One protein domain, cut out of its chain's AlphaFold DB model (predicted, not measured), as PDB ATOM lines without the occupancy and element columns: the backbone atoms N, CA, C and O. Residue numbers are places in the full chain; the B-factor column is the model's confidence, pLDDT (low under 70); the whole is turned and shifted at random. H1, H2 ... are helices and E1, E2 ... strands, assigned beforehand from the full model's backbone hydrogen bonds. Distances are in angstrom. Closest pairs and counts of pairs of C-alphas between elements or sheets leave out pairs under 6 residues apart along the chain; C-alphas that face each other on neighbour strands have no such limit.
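What this domain is: This is residues 89 to 253 of the 275 residues of an uncharacterized protein of Cellulophaga baltica (UniProt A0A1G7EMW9). A small antiparallel sheet, E1 E2 E3, has H3 over one face and H1 over the other, while long H4, side by side with H2, passes its E3 edge. H4 runs on beyond the sheet to a corner with H5, whose residues 242 to 253 stick out. The printed part has 165 residues with five named helices and three named strands, ordered H1 H2 H3 E1 E2 E3 H4 H5: mostly helix. It is only just compact, close to loose, with a radius of gyration of the C-alphas of 18.3 A, spanning 55 by 36 by 30 A.

How they stand to each other: E1, residues 171 to 176, E2, 182 to 188, and E3, 192 to 198, form a meander, each strand the antiparallel neighbour of the one before. Within hydrogen-bond range are N 173 and O 185 in hairpin E1 and E2, 2.8 A, and N 186 and O 194 in hairpin E2 and E3, 2.9 A. H3, residues 142 to 152, lies over E2 and E3, its height over the sheet 10.1 A; its closest C-alphas to E3 are Glu 142 and Gly 192, 7.0 A. H1, residues 96 to 104, is on the opposite face; its closest C-alphas to E1 are Phe 99 and Leu 174, 6.4 A. H2, residues 126 to 138, touches residues 204 to 219 of H4, residues 204 to 235, at a shallow tilt of 15 degrees, the same way; the closest C-alphas are Thr 127 and Ala 208, 4.8 A. H5, residues 238 to 253, touches H4 only at the corner, closest at the C-alphas of Glu 232 and Gly 238, 4.8 A; their lines are about perpendicular, 79 degrees. Every O i to N i+4 pair is within hydrogen-bond range in H1, H2, H3, H4 and H5.

Where its parts are: H4 is 46.2 A long from C-alpha 204 at (81.216, 116.438, 112.566), H5 22.2 A to C-alpha 253 at (122.621, 126.698, 132.517), and E2 20.2 A.

The domain as a whole: The C-alphas of Lys 120 and Lys 252 are farthest apart, 58.8 A. The printed part has no cut; links H1 to H2 and H3 to E1 are long. pLDDT is under 70 at residues 96 to 108, 156 to 163 and 230 to 253.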
ATOM      1  N   GLU A  89      99.671 122.000 122.399       84.25
ATOM      2  CA  GLU A  89     100.885 122.549 121.781       84.25
ATOM      3  C   GLU A  89     100.961 122.319 120.270       84.25
ATOM      4  O   GLU A  89     101.690 123.032 119.578       84.25
ATOM      5  N   ASN A  90     100.206 121.346 119.753       83.50
ATOM      6  CA  ASN A  90     100.086 121.101 118.318       83.50
ATOM      7  C   ASN A  90      99.139 122.093 117.626       83.50
ATOM      8  O   ASN A  90      99.018 122.075 116.401       83.50
ATOM      9  N   LEU A  91      98.453 122.946 118.390       89.19
ATOM     10  CA  LEU A  91      97.635 124.034 117.878       89.19
ATOM     11  C   LEU A  91      98.481 125.302 117.744       89.19
ATOM     12  O   LEU A  91      99.366 125.576 118.551       89.19
ATOM     13  N   SER A  92      98.196 126.106 116.725       86.38
ATOM     14  CA  SER A  92      98.922 127.353 116.472       86.38
ATOM     15  C   SER A  92      97.977 128.541 116.417       86.38
ATOM     16  O   SER A  92      96.932 128.486 115.771       86.38
ATOM     17  N   LEU A  93      98.353 129.642 117.066       86.88
ATOM     18  CA  LEU A  93      97.646 130.911 116.928       86.88
ATOM     19  C   LEU A  93      97.880 131.480 115.520       86.88
ATOM     20  O   LEU A  93      99.023 131.592 115.077       86.88
ATOM     21  N   ILE A  94      96.806 131.864 114.836       83.94
ATOM     22  CA  ILE A  94      96.890 132.588 113.564       83.94
ATOM     23  C   ILE A  94      96.972 134.092 113.852       83.94
ATOM     24  O   ILE A  94      96.298 134.607 114.748       83.94
ATOM     25  N   ALA A  95      97.801 134.804 113.083       75.75
ATOM     26  CA  ALA A  95      97.973 136.244 113.213       75.75
ATOM     27  C   ALA A  95      96.647 137.007 113.028       75.75
ATOM     28  O   ALA A  95      95.783 136.647 112.224       75.75
ATOM     29  N   GLN A  96      96.502 138.116 113.757       69.12
ATOM     30  CA  GLN A  96      95.267 138.907 113.787       69.12
ATOM     31  C   GLN A  96      94.899 139.520 112.419       69.12
ATOM     32  O   GLN A  96      93.725 139.769 112.143       69.12
ATOM     33  N   GLU A  97      95.878 139.742 111.542       68.25
ATOM     34  CA  GLU A  97      95.663 140.261 110.185       68.25
ATOM     35  C   GLU A  97      94.941 139.247 109.287       68.25
ATOM     36  O   GLU A  97      94.024 139.601 108.539       68.25
ATOM     37  N   ASP A  98      95.297 137.968 109.409       67.88
ATOM     38  CA  ASP A  98      94.645 136.879 108.682       67.88
ATOM     39  C   ASP A  98      93.253 136.587 109.250       67.88
ATOM     40  O   ASP A  98      92.333 136.253 108.504       67.88
ATOM     41  N   PHE A  99      93.052 136.828 110.549       68.12
ATOM     42  CA  PHE A  99      91.738 136.758 111.187       68.12
ATOM     43  C   PHE A  99      90.725 137.745 110.583       68.12
ATOM     44  O   PHE A  99      89.590 137.365 110.302       68.12
ATOM     45  N   GLN A 100      91.127 138.992 110.311       65.31
ATOM     46  CA  GLN A 100      90.243 139.996 109.697       65.31
ATOM     47  C   GLN A 100      89.852 139.631 108.258       65.31
ATOM     48  O   GLN A 100      88.701 139.807 107.851       65.31
ATOM     49  N   LYS A 101      90.777 139.050 107.484       66.56
ATOM     50  CA  LYS A 101      90.471 138.520 106.144       66.56
ATOM     51  C   LYS A 101      89.469 137.366 106.205       66.56
ATOM     52  O   LYS A 101      88.599 137.264 105.350       66.56
ATOM     53  N   LEU A 102      89.567 136.521 107.226       66.56
ATOM     54  CA  LEU A 102      88.706 135.351 107.392       66.56
ATOM     55  C   LEU A 102      87.286 135.734 107.852       66.56
ATOM     56  O   LEU A 102      86.309 135.134 107.406       66.56
ATOM     57  N   LEU A 103      87.158 136.774 108.682       62.88
ATOM     58  CA  LEU A 103      85.866 137.329 109.111       62.88
ATOM     59  C   LEU A 103      85.144 138.150 108.029       62.88
ATOM     60  O   LEU A 103      83.922 138.268 108.065       62.88
ATOM     61  N   THR A 104      85.875 138.742 107.082       60.22
ATOM     62  CA  THR A 104      85.295 139.543 105.983       60.22
ATOM     63  C   THR A 104      84.767 138.688 104.829       60.22
ATOM     64  O   THR A 104      84.014 139.182 103.985       60.22
ATOM     65  N   GLN A 105      85.099 137.395 104.803       63.00
ATOM     66  CA  GLN A 105      84.481 136.432 103.898       63.00
ATOM     67  C   GLN A 105      83.027 136.201 104.336       63.00
ATOM     68  O   GLN A 105      82.751 135.660 105.399       63.00
ATOM     69  N   LYS A 106      82.071 136.634 103.503       51.91
ATOM     70  CA  LYS A 106      80.619 136.640 103.784       51.91
ATOM     71  C   LYS A 106      79.998 135.274 104.141       51.91
ATOM     72  O   LYS A 106      78.828 135.240 104.510       51.91
ATOM     73  N   GLU A 107      80.734 134.168 104.028       54.53
ATOM     74  CA  GLU A 107      80.196 132.802 104.113       54.53
ATOM     75  C   GLU A 107      80.786 131.930 105.234       54.53
ATOM     76  O   GLU A 107      80.318 130.807 105.444       54.53
ATOM     77  N   THR A 108      81.744 132.428 106.021       61.31
ATOM     78  CA  THR A 108      82.383 131.653 107.095       61.31
ATOM     79  C   THR A 108      81.488 131.569 108.333       61.31
ATOM     80  O   THR A 108      81.634 132.308 109.304       61.31
ATOM     81  N   ALA A 109      80.524 130.644 108.322       82.69
ATOM     82  CA  ALA A 109      79.687 130.388 109.492       82.69
ATOM     83  C   ALA A 109      80.371 129.375 110.421       82.69
ATOM     84  O   ALA A 109      80.317 128.160 110.216       82.69
ATOM     85  N   TYR A 110      81.033 129.903 111.445       89.94
ATOM     86  CA  TYR A 110      81.593 129.126 112.540       89.94
ATOM     87  C   TYR A 110      80.503 128.734 113.538       89.94
ATOM     88  O   TYR A 110      79.691 129.567 113.941       89.94
ATOM     89  N   ALA A 111      80.494 127.477 113.974       92.25
ATOM     90  CA  ALA A 111      79.542 126.987 114.966       92.25
ATOM     91  C   ALA A 111      80.180 125.936 115.878       92.25
ATOM     92  O   ALA A 111      81.099 125.229 115.476       92.25
ATOM     93  N   MET A 112      79.682 125.820 117.111       93.75
ATOM     94  CA  MET A 112      80.107 124.750 118.028       93.75
ATOM     95  C   MET A 112      79.599 123.375 117.578       93.75
ATOM     96  O   MET A 112      80.181 122.350 117.913       93.75
ATOM     97  N   TRP A 113      78.499 123.365 116.824       94.50
ATOM     98  CA  TRP A 113      77.899 122.186 116.226       94.50
ATOM     99  C   TRP A 113      77.111 122.589 114.977       94.50
ATOM    100  O   TRP A 113      76.565 123.693 114.903       94.50
ATOM    101  N   PHE A 114      77.031 121.681 114.012       93.69
ATOM    102  CA  PHE A 114      76.216 121.809 112.810       93.69
ATOM    103  C   PHE A 114      75.717 120.420 112.391       93.69
ATOM    104  O   PHE A 114      76.410 119.430 112.637       93.69
ATOM    105  N   PRO A 115      74.520 120.324 111.788       91.56
ATOM    106  CA  PRO A 115      73.964 119.041 111.392       91.56
ATOM    107  C   PRO A 115      74.760 118.411 110.245       91.56
ATOM    108  O   PRO A 115      75.269 119.106 109.364       91.56
ATOM    109  N   SER A 116      74.797 117.083 110.225       90.38
ATOM    110  CA  SER A 116      75.319 116.272 109.122       90.38
ATOM    111  C   SER A 116      74.397 115.082 108.850       90.38
ATOM    112  O   SER A 116      73.422 114.855 109.571       90.38
ATOM    113  N   GLU A 117      74.690 114.298 107.811       88.06
ATOM    114  CA  GLU A 117      73.950 113.057 107.551       88.06
ATOM    115  C   GLU A 117      74.044 112.071 108.724       88.06
ATOM    116  O   GLU A 117      73.051 111.418 109.054       88.06
ATOM    117  N   ALA A 118      75.208 112.018 109.383       85.44
ATOM    118  CA  ALA A 118      75.459 111.188 110.559       85.44
ATOM    119  C   ALA A 118      74.869 111.789 111.848       85.44
ATOM    120  O   ALA A 118      74.408 111.055 112.719       85.44
ATOM    121  N   GLU A 119      74.834 113.120 111.967       88.38
ATOM    122  CA  GLU A 119      74.372 113.841 113.158       88.38
ATOM    123  C   GLU A 119      73.278 114.850 112.797       88.38
ATOM    124  O   GLU A 119      73.515 116.052 112.685       88.38
ATOM    125  N   LYS A 120      72.039 114.376 112.634       91.00
ATOM    126  CA  LYS A 120      70.909 115.245 112.253       91.00
ATOM    127  C   LYS A 120      70.456 116.189 113.371       91.00
ATOM    128  O   LYS A 120      69.877 117.236 113.096       91.00
ATOM    129  N   THR A 121      70.686 115.818 114.631       93.25
ATOM    130  CA  THR A 121      70.221 116.562 115.811       93.25
ATOM    131  C   THR A 121      71.320 116.682 116.855       93.25
ATOM    132  O   THR A 121      72.011 115.700 117.122       93.25
ATOM    133  N   PHE A 122      71.405 117.833 117.521       92.44
ATOM    134  CA  PHE A 122      72.400 118.071 118.569       92.44
ATOM    135  C   PHE A 122      72.214 117.177 119.803       92.44
ATOM    136  O   PHE A 122      73.185 116.739 120.401       92.44
ATOM    137  N   TYR A 123      70.974 116.878 120.197       90.06
ATOM    138  CA  TYR A 123      70.708 116.233 121.490       90.06
ATOM    139  C   TYR A 123      71.329 114.832 121.634       90.06
ATOM    140  O   TYR A 123      71.753 114.458 122.724       90.06
ATOM    141  N   ASN A 124      71.430 114.094 120.528       86.94
ATOM    142  CA  ASN A 124      72.000 112.747 120.488       86.94
ATOM    143  C   ASN A 124      73.400 112.717 119.853       86.94
ATOM    144  O   ASN A 124      73.864 111.650 119.460       86.94
ATOM    145  N   SER A 125      74.053 113.873 119.688       93.00
ATOM    146  CA  SER A 125      75.354 113.922 119.030       93.00
ATOM    147  C   SER A 125      76.507 113.592 119.988       93.00
ATOM    148  O   SER A 125      76.483 114.018 121.149       93.00
ATOM    149  N   PRO A 126      77.571 112.919 119.507       92.88
ATOM    150  CA  PRO A 126      78.829 112.800 120.249       92.88
ATOM    151  C   PRO A 126      79.409 114.171 120.623       92.88
ATOM    152  O   PRO A 126      79.931 114.358 121.719       92.88
ATOM    153  N   THR A 127      79.236 115.167 119.747       93.94
ATOM    154  CA  THR A 127      79.633 116.558 120.003       93.94
ATOM    155  C   THR A 127      79.039 117.089 121.310       93.94
ATOM    156  O   THR A 127      79.771 117.639 122.132       93.94
ATOM    157  N   LYS A 128      77.731 116.899 121.546       94.69
ATOM    158  CA  LYS A 128      77.089 117.320 122.799       94.69
ATOM    159  C   LYS A 128      77.685 116.597 124.003       94.69
ATOM    160  O   LYS A 128      77.986 117.246 124.995       94.69
ATOM    161  N   GLN A 129      77.868 115.279 123.915       95.50
ATOM    162  CA  GLN A 129      78.422 114.486 125.019       95.50
ATOM    163  C   GLN A 129      79.808 114.994 125.435       95.50
ATOM    164  O   GLN A 129      80.073 115.155 126.624       95.50
ATOM    165  N   HIS A 130      80.675 115.302 124.467       96.06
ATOM    166  CA  HIS A 130      82.002 115.843 124.751       96.06
ATOM    167  C   HIS A 130      81.960 117.284 125.270       96.06
ATOM    168  O   HIS A 130      82.712 117.609 126.184       96.06
ATOM    169  N   LEU A 131      81.069 118.139 124.751       95.50
ATOM    170  CA  LEU A 131      80.877 119.490 125.293       95.50
ATOM    171  C   LEU A 131      80.396 119.457 126.747       95.50
ATOM    172  O   LEU A 131      80.960 120.157 127.581       95.50
ATOM    173  N   ASP A 132      79.399 118.629 127.060       96.00
ATOM    174  CA  ASP A 132      78.884 118.475 128.424       96.00
ATOM    175  C   ASP A 132      79.980 117.970 129.373       96.00
ATOM    176  O   ASP A 132      80.110 118.477 130.490       96.00
ATOM    177  N   ALA A 133      80.803 117.015 128.923       96.81
ATOM    178  CA  ALA A 133      81.938 116.509 129.691       96.81
ATOM    179  C   ALA A 133      82.981 117.605 129.959       96.81
ATOM    180  O   ALA A 133      83.387 117.786 131.105       96.81
ATOM    181  N   ILE A 134      83.354 118.392 128.940       96.88
ATOM    182  CA  ILE A 134      84.254 119.546 129.101       96.88
ATOM    183  C   ILE A 134      83.671 120.538 130.100       96.88
ATOM    184  O   ILE A 134      84.361 120.916 131.040       96.88
ATOM    185  N   TYR A 135      82.416 120.955 129.930       95.50
ATOM    186  CA  TYR A 135      81.820 121.973 130.795       95.50
ATOM    187  C   TYR A 135      81.656 121.514 132.236       95.50
ATOM    188  O   TYR A 135      81.892 122.298 133.147       95.50
ATOM    189  N   THR A 136      81.330 120.242 132.445       96.38
ATOM    190  CA  THR A 136      81.287 119.655 133.787       96.38
ATOM    191  C   THR A 136      82.679 119.615 134.414       96.38
ATOM    192  O   THR A 136      82.831 119.948 135.584       96.38
ATOM    193  N   LEU A 137      83.696 119.229 133.640       96.31
ATOM    194  CA  LEU A 137      85.074 119.109 134.110       96.31
ATOM    195  C   LEU A 137      85.684 120.460 134.500       96.31
ATOM    196  O   LEU A 137      86.372 120.551 135.513       96.31
ATOM    197  N   ILE A 138      85.481 121.491 133.677       94.12
ATOM    198  CA  ILE A 138      86.126 122.794 133.879       94.12
ATOM    199  C   ILE A 138      85.360 123.706 134.836       94.12
ATOM    200  O   ILE A 138      85.863 124.787 135.133       94.12
ATOM    201  N   ASN A 139      84.166 123.308 135.283       93.25
ATOM    202  CA  ASN A 139      83.391 124.072 136.254       93.25
ATOM    203  C   ASN A 139      84.239 124.316 137.511       93.25
ATOM    204  O   ASN A 139      84.848 123.383 138.029       93.25
ATOM    205  N   ASP A 140      84.308 125.566 137.970       89.56
ATOM    206  CA  ASP A 140      85.180 126.048 139.059       89.56
ATOM    207  C   ASP A 140      86.694 126.091 138.737       89.56
ATOM    208  O   ASP A 140      87.504 126.579 139.539       89.56
ATOM    209  N   TYR A 141      87.103 125.639 137.546       89.31
ATOM    210  CA  TYR A 141      88.484 125.646 137.048       89.31
ATOM    211  C   TYR A 141      88.682 126.539 135.816       89.31
ATOM    212  O   TYR A 141      89.771 126.557 135.238       89.31
ATOM    213  N   GLU A 142      87.688 127.332 135.417       91.88
ATOM    214  CA  GLU A 142      87.662 128.041 134.135       91.88
ATOM    215  C   GLU A 142      88.851 128.993 133.982       91.88
ATOM    216  O   GLU A 142      89.510 128.991 132.946       91.88
ATOM    217  N   ASN A 143      89.182 129.763 135.024       85.50
ATOM    218  CA  ASN A 143      90.340 130.668 135.010       85.50
ATOM    219  C   ASN A 143      91.671 129.906 134.847       85.50
ATOM    220  O   ASN A 143      92.588 130.395 134.188       85.50
ATOM    221  N   TYR A 144      91.793 128.714 135.444       87.69
ATOM    222  CA  TYR A 144      92.999 127.887 135.314       87.69
ATOM    223  C   TYR A 144      93.115 127.316 133.906       87.69
ATOM    224  O   TYR A 144      94.172 127.421 133.291       87.69
ATOM    225  N   VAL A 145      92.016 126.780 133.376       90.44
ATOM    226  CA  VAL A 145      91.950 126.257 132.008       90.44
ATOM    227  C   VAL A 145      92.196 127.369 130.991       90.44
ATOM    228  O   VAL A 145      92.913 127.164 130.017       90.44
ATOM    229  N   TYR A 146      91.673 128.572 131.225       89.75
ATOM    230  CA  TYR A 146      91.950 129.727 130.381       89.75
ATOM    231  C   TYR A 146      93.437 130.097 130.400       89.75
ATOM    232  O   TYR A 146      94.042 130.216 129.339       89.75
ATOM    233  N   GLY A 147      94.058 130.206 131.579       86.38
ATOM    234  CA  GLY A 147      95.501 130.446 131.688       86.38
ATOM    235  C   GLY A 147      96.338 129.370 130.994       86.38
ATOM    236  O   GLY A 147      97.276 129.690 130.265       86.38
ATOM    237  N   TYR A 148      95.950 128.107 131.154       87.69
ATOM    238  CA  TYR A 148      96.575 126.971 130.490       87.69
ATOM    239  C   TYR A 148      96.460 127.052 128.962       87.69
ATOM    240  O   TYR A 148      97.475 126.964 128.272       87.69
ATOM    241  N   LEU A 149      95.266 127.324 128.425       88.75
ATOM    242  CA  LEU A 149      95.057 127.529 126.989       88.75
ATOM    243  C   LEU A 149      95.941 128.646 126.452       88.75
ATOM    244  O   LEU A 149      96.641 128.461 125.459       88.75
ATOM    245  N   LEU A 150      95.932 129.802 127.113       85.75
ATOM    246  CA  LEU A 150      96.726 130.938 126.676       85.75
ATOM    247  C   LEU A 150      98.235 130.597 126.663       85.75
ATOM    248  O   LEU A 150      98.950 131.023 125.754       85.75
ATOM    249  N   LEU A 151      98.713 129.828 127.653       83.81
ATOM    250  CA  LEU A 151     100.108 129.398 127.762       83.81
ATOM    251  C   LEU A 151     100.482 128.435 126.631       83.81
ATOM    252  O   LEU A 151     101.485 128.647 125.950       83.81
ATOM    253  N   LYS A 152      99.674 127.392 126.411       85.44
ATOM    254  CA  LYS A 152      99.929 126.373 125.381       85.44
ATOM    255  C   LYS A 152      99.837 126.940 123.967       85.44
ATOM    256  O   LYS A 152     100.632 126.570 123.108       85.44
ATOM    257  N   LEU A 153      98.950 127.912 123.755       84.44
ATOM    258  CA  LEU A 153      98.829 128.660 122.502       84.44
ATOM    259  C   LEU A 153      99.896 129.753 122.329       84.44
ATOM    260  O   LEU A 153      99.890 130.448 121.313       84.44
ATOM    261  N   LYS A 154     100.812 129.905 123.297       82.25
ATOM    262  CA  LYS A 154     101.933 130.857 123.270       82.25
ATOM    263  C   LYS A 154     101.482 132.295 123.002       82.25
ATOM    264  O   LYS A 154     102.138 133.034 122.267       82.25
ATOM    265  N   LEU A 155     100.354 132.701 123.591       77.25
ATOM    266  CA  LEU A 155      99.893 134.079 123.465       77.25
ATOM    267  C   LEU A 155     100.924 135.026 124.107       77.25
ATOM    268  O   LEU A 155     101.392 134.762 125.222       77.25
ATOM    269  N   PRO A 156     101.309 136.115 123.414       65.69
ATOM    270  CA  PRO A 156     102.303 137.046 123.924       65.69
ATOM    271  C   PRO A 156     101.848 137.641 125.261       65.69
ATOM    272  O   PRO A 156     100.655 137.770 125.531       65.69
ATOM    273  N   ASP A 157     102.819 137.989 126.107       61.22
ATOM    274  CA  ASP A 157     102.614 138.593 127.431       61.22
ATOM    275  C   ASP A 157     101.940 137.715 128.505       61.22
ATOM    276  O   ASP A 157     101.709 138.196 129.617       61.22
ATOM    277  N   ILE A 158     101.710 136.419 128.254       60.16
ATOM    278  CA  ILE A 158     101.137 135.501 129.256       60.16
ATOM    279  C   ILE A 158     101.937 135.448 130.564       60.16
ATOM    280  O   ILE A 158     101.355 135.418 131.645       60.16
ATOM    281  N   HIS A 159     103.268 135.510 130.491       55.31
ATOM    282  CA  HIS A 159     104.146 135.399 131.663       55.31
ATOM    283  C   HIS A 159     103.937 136.510 132.706       55.31
ATOM    284  O   HIS A 159     104.455 136.409 133.815       55.31
ATOM    285  N   LYS A 160     103.183 137.566 132.369       52.69
ATOM    286  CA  LYS A 160     102.820 138.652 133.286       52.69
ATOM    287  C   LYS A 160     101.638 138.302 134.200       52.69
ATOM    288  O   LYS A 160     101.395 139.029 135.160       52.69
ATOM    289  N   PHE A 161     100.905 137.223 133.926       52.81
ATOM    290  CA  PHE A 161      99.692 136.859 134.657       52.81
ATOM    291  C   PHE A 161      99.902 135.585 135.479       52.81
ATOM    292  O   PHE A 161     100.135 134.513 134.929       52.81
ATOM    293  N   HIS A 162      99.762 135.685 136.805       55.84
ATOM    294  CA  HIS A 162      99.801 134.519 137.701       55.84
ATOM    295  C   HIS A 162      98.546 133.636 137.581       55.84
ATOM    296  O   HIS A 162      98.628 132.423 137.748       55.84
ATOM    297  N   ARG A 163      97.391 134.241 137.280       69.38
ATOM    298  CA  ARG A 163      96.123 133.571 136.960       69.38
ATOM    299  C   ARG A 163      95.222 134.578 136.239       69.38
ATOM    300  O   ARG A 163      94.757 135.511 136.889       69.38
ATOM    301  N   PRO A 164      95.016 134.465 134.919       79.38
ATOM    302  CA  PRO A 164      94.141 135.387 134.213       79.38
ATOM    303  C   PRO A 164      92.680 135.067 134.535       79.38
ATOM    304  O   PRO A 164      92.255 133.914 134.458       79.38
ATOM    305  N   ASP A 165      91.906 136.093 134.869       84.06
ATOM    306  CA  ASP A 165      90.452 135.972 134.912       84.06
ATOM    307  C   ASP A 165      89.888 135.838 133.495       84.06
ATOM    308  O   ASP A 165      90.426 136.410 132.534       84.06
ATOM    309  N   LEU A 166      88.776 135.107 133.357       88.06
ATOM    310  CA  LEU A 166      87.998 135.157 132.123       88.06
ATOM    311  C   LEU A 166      87.593 136.613 131.835       88.06
ATOM    312  O   LEU A 166      87.151 137.329 132.737       88.06
ATOM    313  N   PRO A 167      87.715 137.076 130.581       89.12
ATOM    314  CA  PRO A 167      87.424 138.459 130.246       89.12
ATOM    315  C   PRO A 167      85.918 138.743 130.346       89.12
ATOM    316  O   PRO A 167      85.088 137.907 129.984       89.12
ATOM    317  N   GLU A 168      85.565 139.947 130.797       91.44
ATOM    318  CA  GLU A 168      84.166 140.407 130.847       91.44
ATOM    319  C   GLU A 168      83.575 140.549 129.431       91.44
ATOM    320  O   GLU A 168      82.427 140.191 129.181       91.44
ATOM    321  N   VAL A 169      84.389 141.005 128.472       90.25
ATOM    322  CA  VAL A 169      84.022 141.100 127.050       90.25
ATOM    323  C   VAL A 169      84.551 139.874 126.295       90.25
ATOM    324  O   VAL A 169      85.720 139.526 126.487       90.25
ATOM    325  N   PRO A 170      83.753 139.240 125.406       89.94
ATOM    326  CA  PRO A 170      84.212 138.139 124.563       89.94
ATOM    327  C   PRO A 170      85.529 138.431 123.850       89.94
ATOM    328  O   PRO A 170      85.633 139.363 123.053       89.94
ATOM    329  N   LYS A 171      86.529 137.591 124.124       89.00
ATOM    330  CA  LYS A 171      87.767 137.514 123.347       89.00
ATOM    331  C   LYS A 171      87.709 136.294 122.449       89.00
ATOM    332  O   LYS A 171      87.346 135.217 122.911       89.00
ATOM    333  N   THR A 172      88.088 136.468 121.190       88.94
ATOM    334  CA  THR A 172      88.112 135.391 120.200       88.94
ATOM    335  C   THR A 172      89.512 135.247 119.631       88.94
ATOM    336  O   THR A 172      90.125 136.235 119.230       88.94
ATOM    337  N   PHE A 173      89.991 134.010 119.577       87.75
ATOM    338  CA  PHE A 173      91.273 133.628 119.005       87.75
ATOM    339  C   PHE A 173      91.030 132.728 117.801       87.75
ATOM    340  O   PHE A 173      90.234 131.792 117.891       87.75
ATOM    341  N   LEU A 174      91.715 132.992 116.691       88.69
ATOM    342  CA  LEU A 174      91.727 132.097 115.541       88.69
ATOM    343  C   LEU A 174      92.916 131.157 115.653       88.69
ATOM    344  O   LEU A 174      94.061 131.591 115.776       88.69
ATOM    345  N   ILE A 175      92.618 129.868 115.600       90.06
ATOM    346  CA  ILE A 175      93.569 128.792 115.810       90.06
ATOM    347  C   ILE A 175      93.631 127.942 114.546       90.06
ATOM    348  O   ILE A 175      92.600 127.584 113.971       90.06
ATOM    349  N   LEU A 176      94.848 127.602 114.138       89.25
ATOM    350  CA  LEU A 176      95.112 126.525 113.202       89.25
ATOM    351  C   LEU A 176      95.295 125.238 114.004       89.25
ATOM    352  O   LEU A 176      96.268 125.090 114.747       89.25
ATOM    353  N   ALA A 177      94.330 124.337 113.887       90.56
ATOM    354  CA  ALA A 177      94.342 123.041 114.538       90.56
ATOM    355  C   ALA A 177      94.902 121.946 113.625       90.56
ATOM    356  O   ALA A 177      95.374 122.191 112.512       90.56
ATOM    357  N   ILE A 178      94.836 120.712 114.120       90.56
ATOM    358  CA  ILE A 178      95.289 119.509 113.421       90.56
ATOM    359  C   ILE A 178      94.586 119.375 112.061       90.56
ATOM    360  O   ILE A 178      93.433 119.788 111.908       90.56
ATOM    361  N   GLU A 179      95.286 118.825 111.068       88.88
ATOM    362  CA  GLU A 179      94.840 118.770 109.663       88.88
ATOM    363  C   GLU A 179      94.621 120.156 109.024       88.88
ATOM    364  O   GLU A 179      93.871 120.286 108.060       88.88
ATOM    365  N   ASN A 180      95.292 121.201 109.532       84.56
ATOM    366  CA  ASN A 180      95.129 122.594 109.095       84.56
ATOM    367  C   ASN A 180      93.683 123.105 109.212       84.56
ATOM    368  O   ASN A 180      93.252 123.980 108.457       84.56
ATOM    369  N   THR A 181      92.924 122.570 110.168       89.06
ATOM    370  CA  THR A 181      91.539 122.983 110.399       89.06
ATOM    371  C   THR A 181      91.515 124.308 111.150       89.06
ATOM    372  O   THR A 181      92.058 124.419 112.246       89.06
ATOM    373  N   SER A 182      90.868 125.330 110.592       88.25
ATOM    374  CA  SER A 182      90.673 126.598 111.298       88.25
ATOM    375  C   SER A 182      89.529 126.498 112.308       88.25
ATOM    376  O   SER A 182      88.403 126.151 111.941       88.25
ATOM    377  N   LEU A 183      89.787 126.881 113.558       91.50
ATOM    378  CA  LEU A 183      88.779 126.976 114.614       91.50
ATOM    379  C   LEU A 183      88.885 128.304 115.364       91.50
ATOM    380  O   LEU A 183      89.954 128.907 115.435       91.50
ATOM    381  N   LEU A 184      87.774 128.752 115.939       92.00
ATOM    382  CA  LEU A 184      87.741 129.900 116.835       92.00
ATOM    383  C   LEU A 184      87.597 129.426 118.274       92.00
ATOM    384  O   LEU A 184      86.720 128.617 118.573       92.00
ATOM    385  N   ILE A 185      88.409 129.978 119.167       93.06
ATOM    386  CA  ILE A 185      88.198 129.860 120.608       93.06
ATOM    387  C   ILE A 185      87.648 131.188 121.098       93.06
ATOM    388  O   ILE A 185      88.342 132.200 121.024       93.06
ATOM    389  N   THR A 186      86.418 131.192 121.603       92.69
ATOM    390  CA  THR A 186      85.815 132.367 122.236       92.69
ATOM    391  C   THR A 186      85.759 132.163 123.741       92.69
ATOM    392  O   THR A 186      85.318 131.116 124.210       92.69
ATOM    393  N   VAL A 187      86.200 133.164 124.501       93.31
ATOM    394  CA  VAL A 187      86.236 133.126 125.965       93.31
ATOM    395  C   VAL A 187      85.585 134.382 126.539       93.31
ATOM    396  O   VAL A 187      85.941 135.493 126.141       93.31
ATOM    397  N   CYS A 188      84.658 134.217 127.484       93.56
ATOM    398  CA  CYS A 188      84.210 135.280 128.388       93.56
ATOM    399  C   CYS A 188      83.597 134.727 129.670       93.56
ATOM    400  O   CYS A 188      83.149 133.585 129.717       93.56
ATOM    401  N   LYS A 189      83.512 135.570 130.695       91.69
ATOM    402  CA  LYS A 189      82.956 135.205 132.001       91.69
ATOM    403  C   LYS A 189      81.509 134.710 131.931       91.69
ATOM    404  O   LYS A 189      81.162 133.754 132.607       91.69
ATOM    405  N   GLU A 190      80.676 135.321 131.088       91.62
ATOM    406  CA  GLU A 190      79.259 134.942 130.967       91.62
ATOM    407  C   GLU A 190      79.065 133.575 130.290       91.62
ATOM    408  O   GLU A 190      78.122 132.849 130.600       91.62
ATOM    409  N   LYS A 191      79.912 133.238 129.309       88.31
ATOM    410  CA  LYS A 191      79.696 132.088 128.415       88.31
ATOM    411  C   LYS A 191      80.758 130.991 128.515       88.31
ATOM    412  O   LYS A 191      80.626 129.986 127.811       88.31
ATOM    413  N   GLY A 192      81.778 131.180 129.348       92.69
ATOM    414  CA  GLY A 192      82.908 130.271 129.502       92.69
ATOM    415  C   GLY A 192      83.811 130.238 128.268       92.69
ATOM    416  O   GLY A 192      83.999 131.247 127.586       92.69
ATOM    417  N   ILE A 193      84.369 129.058 127.992       94.44
ATOM    418  CA  ILE A 193      85.250 128.771 126.852       94.44
ATOM    419  C   ILE A 193      84.456 128.012 125.779       94.44
ATOM    420  O   ILE A 193      83.762 127.037 126.072       94.44
ATOM    421  N   ARG A 194      84.538 128.436 124.518       94.88
ATOM    422  CA  ARG A 194      83.800 127.833 123.398       94.88
ATOM    423  C   ARG A 194      84.704 127.590 122.207       94.88
ATOM    424  O   ARG A 194      85.483 128.462 121.839       94.88
ATOM    425  N   PHE A 195      84.531 126.433 121.580       95.50
ATOM    426  CA  PHE A 195      85.222 126.043 120.354       95.50
ATOM    427  C   PHE A 195      84.236 126.107 119.194       95.50
ATOM    428  O   PHE A 195      83.226 125.407 119.201       95.50
ATOM    429  N   HIS A 196      84.511 126.953 118.209       94.56
ATOM    430  CA  HIS A 196      83.692 127.080 117.014       94.56
ATOM    431  C   HIS A 196      84.471 126.581 115.802       94.56
ATOM    432  O   HIS A 196      85.599 127.004 115.558       94.56
ATOM    433  N   PHE A 197      83.843 125.726 115.009       93.88
ATOM    434  CA  PHE A 197      84.438 125.088 113.842       93.88
ATOM    435  C   PHE A 197      83.813 125.639 112.566       93.88
ATOM    436  O   PHE A 197      82.629 125.988 112.548       93.88
ATOM    437  N   ASN A 198      84.600 125.714 111.494       90.44
ATOM    438  CA  ASN A 198      84.088 126.131 110.195       90.44
ATOM    439  C   ASN A 198      83.191 125.023 109.618       90.44
ATOM    440  O   ASN A 198      83.684 123.953 109.258       90.44
ATOM    441  N   LYS A 199      81.884 125.296 109.493       90.12
ATOM    442  CA  LYS A 199      80.890 124.319 109.017       90.12
ATOM    443  C   LYS A 199      81.131 123.810 107.590       90.12
ATOM    444  O   LYS A 199      80.586 122.781 107.218       90.12
ATOM    445  N   GLN A 200      81.850 124.574 106.765       87.56
ATOM    446  CA  GLN A 200      82.045 124.260 105.347       87.56
ATOM    447  C   GLN A 200      83.238 123.328 105.133       87.56
ATOM    448  O   GLN A 200      83.258 122.574 104.166       87.56
ATOM    449  N   THR A 201      84.230 123.391 106.022       87.94
ATOM    450  CA  THR A 201      85.508 122.687 105.855       87.94
ATOM    451  C   THR A 201      85.754 121.620 106.915       87.94
ATOM    452  O   THR A 201      86.709 120.862 106.788       87.94
ATOM    453  N   THR A 202      84.922 121.551 107.957       91.88
ATOM    454  CA  THR A 202      85.105 120.627 109.086       91.88
ATOM    455  C   THR A 202      83.993 119.584 109.099       91.88
ATOM    456  O   THR A 202      82.820 119.924 108.972       91.88
ATOM    457  N   SER A 203      84.339 118.309 109.283       92.56
ATOM    458  CA  SER A 203      83.353 117.234 109.461       92.56
ATOM    459  C   SER A 203      82.901 117.131 110.922       92.56
ATOM    460  O   SER A 203      83.659 117.458 111.837       92.56
ATOM    461  N   THR A 204      81.690 116.625 111.179       92.75
ATOM    462  CA  THR A 204      81.216 116.438 112.566       92.75
ATOM    463  C   THR A 204      82.017 115.370 113.319       92.75
ATOM    464  O   THR A 204      82.258 115.515 114.513       92.75
ATOM    465  N   ALA A 205      82.549 114.365 112.611       92.19
ATOM    466  CA  ALA A 205      83.475 113.384 113.179       92.19
ATOM    467  C   ALA A 205      84.777 114.030 113.686       92.19
ATOM    468  O   ALA A 205      85.223 113.726 114.791       92.19
ATOM    469  N   TYR A 206      85.356 114.969 112.923       93.94
ATOM    470  CA  TYR A 206      86.520 115.733 113.382       93.94
ATOM    471  C   TYR A 206      86.186 116.543 114.635       93.94
ATOM    472  O   TYR A 206      86.946 116.513 115.598       93.94
ATOM    473  N   VAL A 207      85.036 117.231 114.648       94.75
ATOM    474  CA  VAL A 207      84.575 118.007 115.813       94.75
ATOM    475  C   VAL A 207      84.480 117.119 117.053       94.75
ATOM    476  O   VAL A 207      85.022 117.469 118.101       94.75
ATOM    477  N   ALA A 208      83.848 115.949 116.934       93.94
ATOM    478  CA  ALA A 208      83.720 115.001 118.033       93.94
ATOM    479  C   ALA A 208      85.089 114.517 118.541       93.94
ATOM    480  O   ALA A 208      85.347 114.585 119.744       93.94
ATOM    481  N   HIS A 209      85.991 114.100 117.645       94.62
ATOM    482  CA  HIS A 209      87.341 113.677 118.026       94.62
ATOM    483  C   HIS A 209      88.129 114.808 118.686       94.62
ATOM    484  O   HIS A 209      88.747 114.596 119.725       94.62
ATOM    485  N   PHE A 210      88.079 116.018 118.129       95.94
ATOM    486  CA  PHE A 210      88.774 117.173 118.687       95.94
ATOM    487  C   PHE A 210      88.300 117.452 120.113       95.94
ATOM    488  O   PHE A 210      89.118 117.584 121.016       95.94
ATOM    489  N   LEU A 211      86.985 117.483 120.346       96.38
ATOM    490  CA  LEU A 211      86.430 117.745 121.674       96.38
ATOM    491  C   LEU A 211      86.722 116.612 122.668       96.38
ATOM    492  O   LEU A 211      87.055 116.892 123.816       96.38
ATOM    493  N   LYS A 212      86.663 115.345 122.237       96.00
ATOM    494  CA  LYS A 212      87.080 114.187 123.049       96.00
ATOM    495  C   LYS A 212      88.519 114.347 123.541       96.00
ATOM    496  O   LYS A 212      88.812 114.122 124.715       96.00
ATOM    497  N   HIS A 213      89.406 114.750 122.642       95.50
ATOM    498  CA  HIS A 213      90.828 114.904 122.916       95.50
ATOM    499  C   HIS A 213      91.144 116.147 123.752       95.50
ATOM    500  O   HIS A 213      91.900 116.049 124.712       95.50
ATOM    501  N   MET A 214      90.489 117.277 123.480       95.38
ATOM    502  CA  MET A 214      90.546 118.469 124.336       95.38
ATOM    503  C   MET A 214      90.087 118.169 125.766       95.38
ATOM    504  O   MET A 214      90.711 118.619 126.722       95.38
ATOM    505  N   HIS A 215      89.014 117.387 125.926       95.50
ATOM    506  CA  HIS A 215      88.569 116.926 127.238       95.50
ATOM    507  C   HIS A 215      89.661 116.112 127.944       95.50
ATOM    508  O   HIS A 215      89.962 116.381 129.102       95.50
ATOM    509  N   SER A 216      90.288 115.155 127.252       94.12
ATOM    510  CA  SER A 216      91.375 114.341 127.817       94.12
ATOM    511  C   SER A 216      92.589 115.174 128.247       94.12
ATOM    512  O   SER A 216      93.194 114.896 129.285       94.12
ATOM    513  N   ASP A 217      92.938 116.199 127.470       93.50
ATOM    514  CA  ASP A 217      94.020 117.127 127.804       93.50
ATOM    515  C   ASP A 217      93.680 117.931 129.073       93.50
ATOM    516  O   ASP A 217      94.470 117.976 130.017       93.50
ATOM    517  N   PHE A 218      92.447 118.444 129.180       94.06
ATOM    518  CA  PHE A 218      91.979 119.132 130.386       94.06
ATOM    519  C   PHE A 218      91.908 118.228 131.620       94.06
ATOM    520  O   PHE A 218      92.219 118.695 132.713       94.06
ATOM    521  N   VAL A 219      91.545 116.948 131.473       94.12
ATOM    522  CA  VAL A 219      91.577 115.984 132.588       94.12
ATOM    523  C   VAL A 219      93.001 115.857 133.123       94.12
ATOM    524  O   VAL A 219      93.211 115.946 134.332       94.12
ATOM    525  N   THR A 220      93.973 115.691 132.223       91.19
ATOM    526  CA  THR A 220      95.394 115.585 132.583       91.19
ATOM    527  C   THR A 220      95.863 116.845 133.304       91.19
ATOM    528  O   THR A 220      96.377 116.765 134.419       91.19
ATOM    529  N   PHE A 221      95.585 118.018 132.729       90.06
ATOM    530  CA  PHE A 221      95.947 119.300 133.325       90.06
ATOM    531  C   PHE A 221      95.328 119.511 134.717       90.06
ATOM    532  O   PHE A 221      96.017 119.935 135.644       90.06
ATOM    533  N   ILE A 222      94.040 119.211 134.902       90.31
ATOM    534  CA  ILE A 222      93.369 119.405 136.196       90.31
ATOM    535  C   ILE A 222      93.917 118.436 137.253       90.31
ATOM    536  O   ILE A 222      94.090 118.832 138.406       90.31
ATOM    537  N   ALA A 223      94.258 117.200 136.875       88.69
ATOM    538  CA  ALA A 223      94.905 116.251 137.781       88.69
ATOM    539  C   ALA A 223      96.303 116.729 138.225       88.69
ATOM    540  O   ALA A 223      96.651 116.657 139.411       88.69
ATOM    541  N   GLU A 224      97.094 117.275 137.298       86.44
ATOM    542  CA  GLU A 224      98.380 117.910 137.608       86.44
ATOM    543  C   GLU A 224      98.194 119.124 138.526       86.44
ATOM    544  O   GLU A 224      98.882 119.249 139.542       86.44
ATOM    545  N   LEU A 225      97.212 119.982 138.233       84.00
ATOM    546  CA  LEU A 225      96.872 121.145 139.050       84.00
ATOM    547  C   LEU A 225      96.505 120.741 140.482       84.00
ATOM    548  O   LEU A 225      96.970 121.368 141.431       84.00
ATOM    549  N   HIS A 226      95.701 119.693 140.666       81.38
ATOM    550  CA  HIS A 226      95.356 119.188 142.000       81.38
ATOM    551  C   HIS A 226      96.582 118.696 142.754       81.38
ATOM    552  O   HIS A 226      96.701 118.967 143.947       81.38
ATOM    553  N   THR A 227      97.509 118.031 142.064       76.94
ATOM    554  CA  THR A 227      98.776 117.590 142.655       76.94
ATOM    555  C   THR A 227      99.588 118.788 143.141       76.94
ATOM    556  O   THR A 227     100.037 118.804 144.286       76.94
ATOM    557  N   VAL A 228      99.712 119.836 142.321       74.38
ATOM    558  CA  VAL A 228     100.412 121.075 142.694       74.38
ATOM    559  C   VAL A 228      99.727 121.771 143.873       74.38
ATOM    560  O   VAL A 228     100.383 122.072 144.866       74.38
ATOM    561  N   LEU A 229      98.406 121.971 143.814       72.62
ATOM    562  CA  LEU A 229      97.641 122.639 144.873       72.62
ATOM    563  C   LEU A 229      97.657 121.855 146.193       72.62
ATOM    564  O   LEU A 229      97.672 122.453 147.270       72.62
ATOM    565  N   PHE A 230      97.643 120.522 146.128       66.94
ATOM    566  CA  PHE A 230      97.808 119.663 147.297       66.94
ATOM    567  C   PHE A 230      99.193 119.860 147.915       66.94
ATOM    568  O   PHE A 230      99.289 120.162 149.101       66.94
ATOM    569  N   LEU A 231     100.260 119.782 147.114       58.59
ATOM    570  CA  LEU A 231     101.628 119.999 147.593       58.59
ATOM    571  C   LEU A 231     101.815 121.404 148.187       58.59
ATOM    572  O   LEU A 231     102.450 121.539 149.232       58.59
ATOM    573  N   GLU A 232     101.225 122.442 147.590       59.72
ATOM    574  CA  GLU A 232     101.247 123.804 148.139       59.72
ATOM    575  C   GLU A 232     100.588 123.892 149.521       59.72
ATOM    576  O   GLU A 232     101.151 124.514 150.426       59.72
ATOM    577  N   LYS A 233      99.429 123.244 149.701       59.22
ATOM    578  CA  LYS A 233      98.702 123.210 150.980       59.22
ATOM    579  C   LYS A 233      99.397 122.361 152.043       59.22
ATOM    580  O   LYS A 233      99.353 122.718 153.216       59.22
ATOM    581  N   THR A 234     100.000 121.238 151.656       53.22
ATOM    582  CA  THR A 234     100.546 120.249 152.597       53.22
ATOM    583  C   THR A 234     101.986 120.543 152.998       53.22
ATOM    584  O   THR A 234     102.362 120.283 154.137       53.22
ATOM    585  N   ILE A 235     102.798 121.081 152.088       49.53
ATOM    586  CA  ILE A 235     104.236 121.277 152.323       49.53
ATOM    587  C   ILE A 235     104.546 122.729 152.708       49.53
ATOM    588  O   ILE A 235     105.581 122.984 153.317       49.53
ATOM    589  N   GLY A 236     103.636 123.673 152.435       44.34
ATOM    590  CA  GLY A 236     103.875 125.098 152.643       44.34
ATOM    591  C   GLY A 236     104.947 125.609 151.676       44.34
ATOM    592  O   GLY A 236     106.128 125.309 151.809       44.34
ATOM    593  N   ASN A 237     104.535 126.415 150.696       49.28
ATOM    594  CA  ASN A 237     105.408 127.021 149.682       49.28
ATOM    595  C   ASN A 237     106.123 126.033 148.731       49.28
ATOM    596  O   ASN A 237     107.330 126.128 148.494       49.28
ATOM    597  N   GLY A 238     105.353 125.169 148.055       46.94
ATOM    598  CA  GLY A 238     105.818 124.427 146.868       46.94
ATOM    599  C   GLY A 238     106.337 125.336 145.739       46.94
ATOM    600  O   GLY A 238     107.264 124.966 145.020       46.94
ATOM    601  N   LEU A 239     105.840 126.577 145.661       46.75
ATOM    602  CA  LEU A 239     106.354 127.613 144.763       46.75
ATOM    603  C   LEU A 239     107.828 127.954 145.042       46.75
ATOM    604  O   LEU A 239     108.576 128.203 144.107       46.75
ATOM    605  N   HIS A 240     108.271 127.913 146.303       47.72
ATOM    606  CA  HIS A 240     109.666 128.175 146.663       47.72
ATOM    607  C   HIS A 240     110.571 127.016 146.254       47.72
ATOM    608  O   HIS A 240     111.691 127.250 145.812       47.72
ATOM    609  N   TRP A 241     110.078 125.775 146.330       44.44
ATOM    610  CA  TRP A 241     110.778 124.620 145.770       44.44
ATOM    611  C   TRP A 241     110.870 124.723 144.244       44.44
ATOM    612  O   TRP A 241     111.975 124.699 143.725       44.44
ATOM    613  N   TYR A 242     109.763 124.959 143.530       47.16
ATOM    614  CA  TYR A 242     109.773 125.080 142.065       47.16
ATOM    615  C   TYR A 242     110.629 126.260 141.581       47.16
ATOM    616  O   TYR A 242     111.438 126.103 140.673       47.16
ATOM    617  N   GLN A 243     110.527 127.428 142.224       50.19
ATOM    618  CA  GLN A 243     111.370 128.591 141.928       50.19
ATOM    619  C   GLN A 243     112.843 128.330 142.247       50.19
ATOM    620  O   GLN A 243     113.702 128.772 141.488       50.19
ATOM    621  N   LYS A 244     113.151 127.604 143.328       49.66
ATOM    622  CA  LYS A 244     114.523 127.217 143.682       49.66
ATOM    623  C   LYS A 244     115.080 126.194 142.697       49.66
ATOM    624  O   LYS A 244     116.185 126.393 142.214       49.66
ATOM    625  N   THR A 245     114.315 125.175 142.320       47.47
ATOM    626  CA  THR A 245     114.717 124.164 141.335       47.47
ATOM    627  C   THR A 245     114.880 124.777 139.946       47.47
ATOM    628  O   THR A 245     115.903 124.548 139.311       47.47
ATOM    629  N   ALA A 246     113.952 125.629 139.500       45.91
ATOM    630  CA  ALA A 246     114.073 126.364 138.242       45.91
ATOM    631  C   ALA A 246     115.254 127.352 138.266       45.91
ATOM    632  O   ALA A 246     115.997 127.434 137.296       45.91
ATOM    633  N   SER A 247     115.491 128.055 139.380       46.88
ATOM    634  CA  SER A 247     116.634 128.974 139.513       46.88
ATOM    635  C   SER A 247     117.976 128.245 139.598       46.88
ATOM    636  O   SER A 247     118.958 128.722 139.040       46.88
ATOM    637  N   GLU A 248     118.045 127.087 140.257       48.09
ATOM    638  CA  GLU A 248     119.229 126.218 140.273       48.09
ATOM    639  C   GLU A 248     119.499 125.628 138.884       48.09
ATOM    640  O   GLU A 248     120.657 125.541 138.476       48.09
ATOM    641  N   PHE A 249     118.447 125.286 138.136       44.78
ATOM    642  CA  PHE A 249     118.540 124.826 136.752       44.78
ATOM    643  C   PHE A 249     119.063 125.937 135.828       44.78
ATOM    644  O   PHE A 249     120.081 125.749 135.169       44.78
ATOM    645  N   ILE A 250     118.470 127.135 135.886       47.03
ATOM    646  CA  ILE A 250     118.894 128.330 135.129       47.03
ATOM    647  C   ILE A 250     120.307 128.790 135.534       47.03
ATOM    648  O   ILE A 250     121.075 129.262 134.701       47.03
ATOM    649  N   SER A 251     120.687 128.659 136.809       42.91
ATOM    650  CA  SER A 251     122.038 128.973 137.304       42.91
ATOM    651  C   SER A 251     123.083 127.985 136.776       42.91
ATOM    652  O   SER A 251     124.166 128.395 136.356       42.91
ATOM    653  N   LYS A 252     122.757 126.687 136.724       47.31
ATOM    654  CA  LYS A 252     123.608 125.663 136.092       47.31
ATOM    655  C   LYS A 252     123.722 125.857 134.577       47.31
ATOM    656  O   LYS A 252     124.796 125.630 134.025       47.31
ATOM    657  N   GLU A 253     122.656 126.333 133.937       44.78
ATOM    658  CA  GLU A 253     122.621 126.698 132.517       44.78
ATOM    659  C   GLU A 253     123.493 127.939 132.230       44.78
ATOM    660  O   GLU A 253     124.356 127.906 131.354       44.78
TER     661      GLU A 253